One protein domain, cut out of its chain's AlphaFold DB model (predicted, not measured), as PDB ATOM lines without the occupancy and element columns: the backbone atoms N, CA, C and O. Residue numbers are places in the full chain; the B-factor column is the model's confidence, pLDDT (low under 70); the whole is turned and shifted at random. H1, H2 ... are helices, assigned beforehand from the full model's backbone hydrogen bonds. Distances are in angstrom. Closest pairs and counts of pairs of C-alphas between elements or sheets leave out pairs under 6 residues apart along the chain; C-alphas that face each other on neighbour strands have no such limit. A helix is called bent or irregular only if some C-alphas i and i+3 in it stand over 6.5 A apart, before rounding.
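Overview. This is residues 70 to 138 of the 139 residues of an uncharacterized protein of Phaeodactylibacter luteus (UniProt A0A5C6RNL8). A long helix, H4, meets the short helix H3 near their ends to make a corner, and from H3 a bare link, residues 89 to 102, leads away to a small far end holding H1 and H2. The whole is open, with no two helices touching, and residues 118 to 138, most of them in H4, stick out free. The printed part has 69 residues with four named helices, in the order H1, H2, H3, H4, and no named strand; its class is all helix. It is extended, with a radius of gyration of the C-alphas of 17.6 A, and elongated, spanning 51 by 31 by 18 A.

Along the chain. H4, residues 113 to 136, is the longest helix, 34.0 A from C-alpha 113 at (52.965, -25.767, 50.468) to C-alpha 136 at (49.787, -11.086, 19.928). It has a kink of 34 degrees near residue 120, and it is irregular, but only just: C-alphas 119 and 122 are 6.6 A apart. H3, residues 103 to 111, measures 12.7 A. H2, residues 79 to 88, measures 14.1 A. H1, residues 72 to 75, measures 5.1 A and begins with C-alpha 72 at (32.527, -15.403, 26.525).

Arrangement. H4 and H3 are close but not clearly touching; their closest C-alphas, those of Val 116 and Leu 109, are 7.3 A apart. Their lines are about perpendicular, at 83 degrees. H2 is apart from both H3 and H4. H1 and H2 are close but not clearly touching, with the closest C-alphas, of Ile 74 and Lys 82, 7.4 A apart. H1 is apart from H3 and H4. In H2 and H3 every O i to N i+4 pair is within hydrogen-bond range, in H4 18 of 20 are, and H1 is too short for such a pair.

Size, cuts and confidence. The two C-alphas farthest apart, those of Ser 78 and Pro 103, are 51.6 A apart. The printed part has no cut. The link from H2 to H3 is long, with 14 residues; those from H1 to H2 and from H3 to H4 are tight. Residues 86 to 95, of which 86 to 88 belong to H2, stand free. The mean pLDDT of the printed part is 78.1, and residues 70 to 75, 90 to 94 and 136 to 138 are under 70.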
ATOM      1  N   ILE A  70      31.008 -16.835  33.209       69.25
ATOM      2  CA  ILE A  70      31.393 -17.687  32.080       69.25
ATOM      3  C   ILE A  70      32.193 -16.847  31.078       69.25
ATOM      4  O   ILE A  70      31.669 -15.891  30.506       69.25
ATOM      5  N   ASN A  71      33.448 -17.227  30.820       66.38
ATOM      6  CA  ASN A  71      34.250 -16.612  29.758       66.38
ATOM      7  C   ASN A  71      33.507 -16.696  28.415       66.38
ATOM      8  O   ASN A  71      33.189 -17.793  27.942       66.38
ATOM      9  N   SER A  72      33.267 -15.543  27.788       62.69
ATOM     10  CA  SER A  72      32.527 -15.403  26.525       62.69
ATOM     11  C   SER A  72      33.099 -16.270  25.399       62.69
ATOM     12  O   SER A  72      32.340 -16.855  24.630       62.69
ATOM     13  N   GLU A  73      34.420 -16.473  25.380       65.19
ATOM     14  CA  GLU A  73      35.102 -17.366  24.433       65.19
ATOM     15  C   GLU A  73      34.612 -18.821  24.497       65.19
ATOM     16  O   GLU A  73      34.673 -19.537  23.504       65.19
ATOM     17  N   ILE A  74      34.141 -19.292  25.658       62.28
ATOM     18  CA  ILE A  74      33.601 -20.650  25.809       62.28
ATOM     19  C   ILE A  74      32.151 -20.691  25.337       62.28
ATOM     20  O   ILE A  74      31.735 -21.691  24.755       62.28
ATOM     21  N   VAL A  75      31.381 -19.627  25.568       69.81
ATOM     22  CA  VAL A  75      29.967 -19.549  25.174       69.81
ATOM     23  C   VAL A  75      29.827 -19.672  23.657       69.81
ATOM     24  O   VAL A  75      28.986 -20.450  23.204       69.81
ATOM     25  N   GLU A  76      30.707 -19.001  22.907       77.50
ATOM     26  CA  GLU A  76      30.719 -18.954  21.437       77.50
ATOM     27  C   GLU A  76      31.139 -20.268  20.752       77.50
ATOM     28  O   GLU A  76      30.891 -20.442  19.559       77.50
ATOM     29  N   LEU A  77      31.727 -21.224  21.482       80.69
ATOM     30  CA  LEU A  77      32.087 -22.529  20.918       80.69
ATOM     31  C   LEU A  77      30.842 -23.365  20.596       80.69
ATOM     32  O   LEU A  77      29.887 -23.443  21.381       80.69
ATOM     33  N   SER A  78      30.899 -24.094  19.481       85.50
ATOM     34  CA  SER A  78      29.909 -25.125  19.174       85.50
ATOM     35  C   SER A  78      29.938 -26.256  20.212       85.50
ATOM     36  O   SER A  78      30.932 -26.475  20.912       85.50
ATOM     37  N   TRP A  79      28.846 -27.022  20.311       82.44
ATOM     38  CA  TRP A  79      28.771 -28.172  21.221       82.44
ATOM     39  C   TRP A  79      29.862 -29.219  20.954       82.44
ATOM     40  O   TRP A  79      30.407 -29.788  21.900       82.44
ATOM     41  N   GLU A  80      30.234 -29.428  19.689       82.62
ATOM     42  CA  GLU A  80      31.305 -30.353  19.301       82.62
ATOM     43  C   GLU A  80      32.684 -29.857  19.759       82.62
ATOM     44  O   GLU A  80      33.497 -30.633  20.266       82.62
ATOM     45  N   GLU A  81      32.949 -28.555  19.659       81.25
ATOM     46  CA  GLU A  81      34.202 -27.956  20.128       81.25
ATOM     47  C   GLU A  81      34.303 -27.944  21.652       81.25
ATOM     48  O   GLU A  81      35.374 -28.240  22.190       81.25
ATOM     49  N   LYS A  82      33.191 -27.673  22.349       81.12
ATOM     50  CA  LYS A  82      33.088 -27.796  23.811       81.12
ATOM     51  C   LYS A  82      33.395 -29.224  24.255       81.12
ATOM     52  O   LYS A  82      34.241 -29.423  25.126       81.12
ATOM     53  N   ALA A  83      32.781 -30.218  23.610       79.75
ATOM     54  CA  ALA A  83      33.014 -31.630  23.903       79.75
ATOM     55  C   ALA A  83      34.473 -32.038  23.649       79.75
ATOM     56  O   ALA A  83      35.089 -32.696  24.488       79.75
ATOM     57  N   ARG A  84      35.067 -31.590  22.535       81.06
ATOM     58  CA  ARG A  84      36.481 -31.842  22.219       81.06
ATOM     59  C   ARG A  84      37.420 -31.203  23.243       81.06
ATOM     60  O   ARG A  84      38.389 -31.836  23.647       81.06
ATOM     61  N   ARG A  85      37.141 -29.971  23.679       77.06
ATOM     62  CA  ARG A  85      37.933 -29.263  24.697       77.06
ATOM     63  C   ARG A  85      37.850 -29.953  26.057       77.06
ATOM     64  O   ARG A  85      38.881 -30.133  26.692       77.06
ATOM     65  N   ALA A  86      36.658 -30.383  26.469       77.06
ATOM     66  CA  ALA A  86      36.462 -31.138  27.704       77.06
ATOM     67  C   ALA A  86      37.175 -32.501  27.661       77.06
ATOM     68  O   ALA A  86      37.850 -32.870  28.615       77.06
ATOM     69  N   ALA A  87      37.100 -33.215  26.534       78.06
ATOM     70  CA  ALA A  87      37.789 -34.494  26.350       78.06
ATOM     71  C   ALA A  87      39.323 -34.355  26.303       78.06
ATOM     72  O   ALA A  87      40.040 -35.260  26.726       78.06
ATOM     73  N   ALA A  88      39.829 -33.229  25.792       72.56
ATOM     74  CA  ALA A  88      41.256 -32.912  25.767       72.56
ATOM     75  C   ALA A  88      41.780 -32.362  27.105       72.56
ATOM     76  O   ALA A  88      42.993 -32.323  27.317       72.56
ATOM     77  N   PHE A  89      40.893 -31.935  28.008       70.44
ATOM     78  CA  PHE A  89      41.275 -31.442  29.323       70.44
ATOM     79  C   PHE A  89      41.650 -32.617  30.229       70.44
ATOM     80  O   PHE A  89      40.822 -33.199  30.926       70.44
ATOM     81  N   GLN A  90      42.932 -32.967  30.225       62.22
ATOM     82  CA  GLN A  90      43.521 -33.801  31.263       62.22
ATOM     83  C   GLN A  90      44.146 -32.879  32.311       62.22
ATOM     84  O   GLN A  90      45.072 -32.137  31.969       62.22
ATOM     85  N   PRO A  91      43.685 -32.897  33.574       58.97
ATOM     86  CA  PRO A  91      44.344 -32.162  34.641       58.97
ATOM     87  C   PRO A  91      45.691 -32.830  34.934       58.97
ATOM     88  O   PRO A  91      45.814 -33.685  35.808       58.97
ATOM     89  N   SER A  92      46.723 -32.475  34.174       60.34
ATOM     90  CA  SER A  92      48.094 -32.836  34.503       60.34
ATOM     91  C   SER A  92      48.570 -31.902  35.609       60.34
ATOM     92  O   SER A  92      48.710 -30.696  35.390       60.34
ATOM     93  N   ALA A  93      48.811 -32.446  36.800       63.28
ATOM     94  CA  ALA A  93      49.442 -31.695  37.875       63.28
ATOM     95  C   ALA A  93      50.881 -31.347  37.463       63.28
ATOM     96  O   ALA A  93      51.739 -32.223  37.362       63.28
ATOM     97  N   ILE A  94      51.140 -30.067  37.199       69.25
ATOM     98  CA  ILE A  94      52.499 -29.557  37.028       69.25
ATOM     99  C   ILE A  94      53.042 -29.267  38.427       69.25
ATOM    100  O   ILE A  94      52.507 -28.420  39.143       69.25
ATOM    101  N   HIS A  95      54.089 -29.985  38.827       73.31
ATOM    102  CA  HIS A  95      54.794 -29.727  40.079       73.31
ATOM    103  C   HIS A  95      55.833 -28.625  39.857       73.31
ATOM    104  O   HIS A  95      56.710 -28.757  39.006       73.31
ATOM    105  N   ILE A  96      55.712 -27.531  40.611       74.94
ATOM    106  CA  ILE A  96      56.706 -26.456  40.652       74.94
ATOM    107  C   ILE A  96      57.499 -26.635  41.943       74.94
ATOM    108  O   ILE A  96      56.955 -26.442  43.032       74.94
ATOM    109  N   ASP A  97      58.772 -27.002  41.816       75.19
ATOM    110  CA  ASP A  97      59.694 -27.036  42.946       75.19
ATOM    111  C   ASP A  97      60.273 -25.637  43.177       75.19
ATOM    112  O   ASP A  97      60.819 -25.007  42.268       75.19
ATOM    113  N   LEU A  98      60.130 -25.138  44.405       76.94
ATOM    114  CA  LEU A  98      60.648 -23.846  44.840       76.94
ATOM    115  C   LEU A  98      61.790 -24.095  45.819       76.94
ATOM    116  O   LEU A  98      61.594 -24.738  46.848       76.94
ATOM    117  N   SER A  99      62.966 -23.566  45.503       75.81
ATOM    118  CA  SER A  99      64.132 -23.573  46.385       75.81
ATOM    119  C   SER A  99      64.680 -22.162  46.509       75.81
ATOM    120  O   SER A  99      64.770 -21.436  45.514       75.81
ATOM    121  N   THR A 100      65.094 -21.792  47.708       77.38
ATOM    122  CA  THR A 100      65.725 -20.509  48.003       77.38
ATOM    123  C   THR A 100      67.170 -20.723  48.458       77.38
ATOM    124  O   THR A 100      67.647 -21.846  48.578       77.38
ATOM    125  N   GLN A 101      67.922 -19.640  48.676       82.25
ATOM    126  CA  GLN A 101      69.287 -19.731  49.217       82.25
ATOM    127  C   GLN A 101      69.308 -19.861  50.754       82.25
ATOM    128  O   GLN A 101      70.382 -19.920  51.350       82.25
ATOM    129  N   SER A 102      68.134 -19.897  51.395       84.31
ATOM    130  CA  SER A 102      67.977 -19.852  52.847       84.31
ATOM    131  C   SER A 102      67.285 -21.123  53.353       84.31
ATOM    132  O   SER A 102      66.082 -21.282  53.133       84.31
ATOM    133  N   PRO A 103      67.985 -21.986  54.111       83.56
ATOM    134  CA  PRO A 103      67.422 -23.241  54.620       83.56
ATOM    135  C   PRO A 103      66.158 -23.071  55.477       83.56
ATOM    136  O   PRO A 103      65.281 -23.928  55.469       83.56
ATOM    137  N   GLU A 104      66.042 -21.953  56.200       85.69
ATOM    138  CA  GLU A 104      64.862 -21.628  57.013       85.69
ATOM    139  C   GLU A 104      63.616 -21.371  56.153       85.69
ATOM    140  O   GLU A 104      62.517 -21.806  56.496       85.69
ATOM    141  N   ILE A 105      63.792 -20.707  55.007       83.06
ATOM    142  CA  ILE A 105      62.702 -20.416  54.072       83.06
ATOM    143  C   ILE A 105      62.293 -21.698  53.347       83.06
ATOM    144  O   ILE A 105      61.102 -21.953  53.197       83.06
ATOM    145  N   ASP A 106      63.252 -22.544  52.972       84.06
ATOM    146  CA  ASP A 106      62.970 -23.844  52.351       84.06
ATOM    147  C   ASP A 106      62.198 -24.774  53.295       84.06
ATOM    148  O   ASP A 106      61.250 -25.450  52.882       84.06
ATOM    149  N   HIS A 107      62.549 -24.765  54.584       85.31
ATOM    150  CA  HIS A 107      61.806 -25.502  55.598       85.31
ATOM    151  C   HIS A 107      60.373 -24.972  55.730       85.31
ATOM    152  O   HIS A 107      59.422 -25.749  55.625       85.31
ATOM    153  N   TRP A 108      60.199 -23.653  55.839       88.75
ATOM    154  CA  TRP A 108      58.877 -23.027  55.900       88.75
ATOM    155  C   TRP A 108      58.024 -23.318  54.654       88.75
ATOM    156  O   TRP A 108      56.845 -23.656  54.779       88.75
ATOM    157  N   LEU A 109      58.613 -23.260  53.454       85.44
ATOM    158  CA  LEU A 109      57.953 -23.605  52.191       85.44
ATOM    159  C   LEU A 109      57.472 -25.059  52.186       85.44
ATOM    160  O   LEU A 109      56.391 -25.349  51.673       85.44
ATOM    161  N   SER A 110      58.252 -25.971  52.775       83.56
ATOM    162  CA  SER A 110      57.895 -27.387  52.858       83.56
ATOM    163  C   SER A 110      56.673 -27.649  53.747       83.56
ATOM    164  O   SER A 110      55.859 -28.509  53.405       83.56
ATOM    165  N   GLU A 111      56.505 -26.874  54.821       90.62
ATOM    166  CA  GLU A 111      55.369 -26.977  55.746       90.62
ATOM    167  C   GLU A 111      54.129 -26.222  55.241       90.62
ATOM    168  O   GLU A 111      52.998 -26.629  55.506       90.62
ATOM    169  N   ASN A 112      54.317 -25.156  54.455       89.50
ATOM    170  CA  ASN A 112      53.244 -24.247  54.032       89.50
ATOM    171  C   ASN A 112      52.864 -24.380  52.546       89.50
ATOM    172  O   ASN A 112      52.232 -23.485  51.979       89.50
ATOM    173  N   LYS A 113      53.189 -25.517  51.909       82.06
ATOM    174  CA  LYS A 113      52.965 -25.767  50.468       82.06
ATOM    175  C   LYS A 113      51.566 -25.388  49.979       82.06
ATOM    176  O   LYS A 113      51.439 -24.782  48.921       82.06
ATOM    177  N   ALA A 114      50.519 -25.725  50.733       82.31
ATOM    178  CA  ALA A 114      49.136 -25.452  50.337       82.31
ATOM    179  C   ALA A 114      48.813 -23.947  50.298       82.31
ATOM    180  O   ALA A 114      48.188 -23.480  49.346       82.31
ATOM    181  N   GLN A 115      49.272 -23.187  51.297       84.31
ATOM    182  CA  GLN A 115      49.057 -21.738  51.370       84.31
ATOM    183  C   GLN A 115      49.839 -21.018  50.270       84.31
ATOM    184  O   GLN A 115      49.302 -20.162  49.574       84.31
ATOM    185  N   VAL A 116      51.089 -21.429  50.049       85.50
ATOM    186  CA  VAL A 116      51.933 -20.878  48.985       85.50
ATOM    187  C   VAL A 116      51.355 -21.202  47.606       85.50
ATOM    188  O   VAL A 116      51.286 -20.323  46.751       85.50
ATOM    189  N   ALA A 117      50.853 -22.421  47.393       81.44
ATOM    190  CA  ALA A 117      50.171 -22.785  46.155       81.44
ATOM    191  C   ALA A 117      48.910 -21.939  45.917       81.44
ATOM    192  O   ALA A 117      48.658 -21.534  44.785       81.44
ATOM    193  N   ALA A 118      48.132 -21.644  46.963       83.25
ATOM    194  CA  ALA A 118      46.959 -20.778  46.851       83.25
ATOM    195  C   ALA A 118      47.333 -19.352  46.409       83.25
ATOM    196  O   ALA A 118      46.648 -18.785  45.564       83.25
ATOM    197  N   LEU A 119      48.448 -18.813  46.913       85.44
ATOM    198  CA  LEU A 119      48.954 -17.489  46.536       85.44
ATOM    199  C   LEU A 119      49.579 -17.457  45.134       85.44
ATOM    200  O   LEU A 119      49.434 -16.472  44.415       85.44
ATOM    201  N   LEU A 120      50.268 -18.525  44.725       84.81
ATOM    202  CA  LEU A 120      50.944 -18.582  43.426       84.81
ATOM    203  C   LEU A 120      49.990 -18.832  42.258       84.81
ATOM    204  O   LEU A 120      50.250 -18.341  41.164       84.81
ATOM    205  N   LYS A 121      48.885 -19.559  42.469       83.06
ATOM    206  CA  LYS A 121      47.874 -19.831  41.432       83.06
ATOM    207  C   LYS A 121      47.439 -18.578  40.649       83.06
ATOM    208  O   LYS A 121      47.617 -18.590  39.433       83.06
ATOM    209  N   PRO A 122      46.923 -17.505  41.280       84.81
ATOM    210  CA  PRO A 122      46.499 -16.310  40.548       84.81
ATOM    211  C   PRO A 122      47.670 -15.608  39.843       84.81
ATOM    212  O   PRO A 122      47.518 -15.135  38.722       84.81
ATOM    213  N   ILE A 123      48.866 -15.602  40.443       87.06
ATOM    214  CA  ILE A 123      50.063 -14.995  39.839       87.06
ATOM    215  C   ILE A 123      50.452 -15.719  38.545       87.06
ATOM    216  O   ILE A 123      50.758 -15.076  37.544       87.06
ATOM    217  N   VAL A 124      50.425 -17.055  38.547       85.62
ATOM    218  CA  VAL A 124      50.737 -17.866  37.359       85.62
ATOM    219  C   VAL A 124      49.716 -17.625  36.243       85.62
ATOM    220  O   VAL A 124      50.111 -17.546  35.081       85.62
ATOM    221  N   VAL A 125      48.433 -17.463  36.582       83.69
ATOM    222  CA  VAL A 125      47.375 -17.125  35.612       83.69
ATOM    223  C   VAL A 125      47.655 -15.771  34.958       83.69
ATOM    224  O   VAL A 125      47.754 -15.704  33.735       83.69
ATOM    225  N   HIS A 126      47.906 -14.726  35.746       85.50
ATOM    226  CA  HIS A 126      48.219 -13.400  35.201       85.50
ATOM    227  C   HIS A 126      49.514 -13.372  34.384       85.50
ATOM    228  O   HIS A 126      49.605 -12.681  33.371       85.50
ATOM    229  N   LEU A 127      50.527 -14.147  34.785       86.56
ATOM    230  CA  LEU A 127      51.767 -14.266  34.021       86.56
ATOM    231  C   LEU A 127      51.535 -14.945  32.665       86.56
ATOM    232  O   LEU A 127      52.145 -14.555  31.669       86.56
ATOM    233  N   PHE A 128      50.643 -15.937  32.611       83.81
ATOM    234  CA  PHE A 128      50.228 -16.553  31.356       83.81
ATOM    235  C   PHE A 128      49.478 -15.560  30.462       83.81
ATOM    236  O   PHE A 128      49.829 -15.435  29.290       83.81
ATOM    237  N   GLU A 129      48.499 -14.837  31.005       84.25
ATOM    238  CA  GLU A 129      47.728 -13.817  30.280       84.25
ATOM    239  C   GLU A 129      48.654 -12.761  29.661       84.25
ATOM    240  O   GLU A 129      48.645 -12.565  28.444       84.25
ATOM    241  N   ALA A 130      49.554 -12.187  30.463       85.12
ATOM    242  CA  ALA A 130      50.539 -11.213  29.997       85.12
ATOM    243  C   ALA A 130      51.465 -11.787  28.906       85.12
ATOM    244  O   ALA A 130      51.782 -11.115  27.923       85.12
ATOM    245  N   ALA A 131      51.888 -13.049  29.035       83.25
ATOM    246  CA  ALA A 131      52.712 -13.706  28.022       83.25
ATOM    247  C   ALA A 131      51.962 -13.929  26.692       83.25
ATOM    248  O   ALA A 131      52.589 -13.891  25.630       83.25
ATOM    249  N   GLN A 132      50.645 -14.158  26.726       84.19
ATOM    250  CA  GLN A 132      49.820 -14.267  25.517       84.19
ATOM    251  C   GLN A 132      49.626 -12.910  24.837       84.19
ATOM    252  O   GLN A 132      49.716 -12.825  23.612       84.19
ATOM    253  N   GLU A 133      49.407 -11.846  25.609       80.38
ATOM    254  CA  GLU A 133      49.283 -10.485  25.072       80.38
ATOM    255  C   GLU A 133      50.564 -10.029  24.369       80.38
ATOM    256  O   GLU A 133      50.513  -9.507  23.254       80.38
ATOM    257  N   LEU A 134      51.729 -10.313  24.962       80.31
ATOM    258  CA  LEU A 134      53.024 -10.005  24.352       80.31
ATOM    259  C   LEU A 134      53.254 -10.748  23.031       80.31
ATOM    260  O   LEU A 134      53.875 -10.192  22.128       80.31
ATOM    261  N   LYS A 135      52.749 -11.979  22.890       71.38
ATOM    262  CA  LYS A 135      52.836 -12.730  21.629       71.38
ATOM    263  C   LYS A 135      51.938 -12.150  20.538       71.38
ATOM    264  O   LYS A 135      52.380 -12.060  19.401       71.38
ATOM    265  N   LYS A 136      50.722 -11.714  20.881       61.50
ATOM    266  CA  LYS A 136      49.787 -11.086  19.928       61.50
ATOM    267  C   LYS A 136      50.265  -9.720  19.427       61.50
ATOM    268  O   LYS A 136      49.899  -9.322  18.333       61.50
ATOM    269  N   GLY A 137      51.072  -9.001  20.210       58.50
ATOM    270  CA  GLY A 137      51.660  -7.717  19.806       58.50
ATOM    271  C   GLY A 137      52.919  -7.818  18.930       58.50
ATOM    272  O   GLY A 137      53.483  -6.782  18.585       58.50
ATOM    273  N   GLN A 138      53.396  -9.031  18.621       52.97
ATOM    274  CA  GLN A 138      54.585  -9.283  17.790       52.97
ATOM    275  C   GLN A 138      54.267  -9.878  16.404       52.97
ATOM    276  O   GLN A 138      55.201 -10.094  15.628       52.97
TER     277      GLN A 138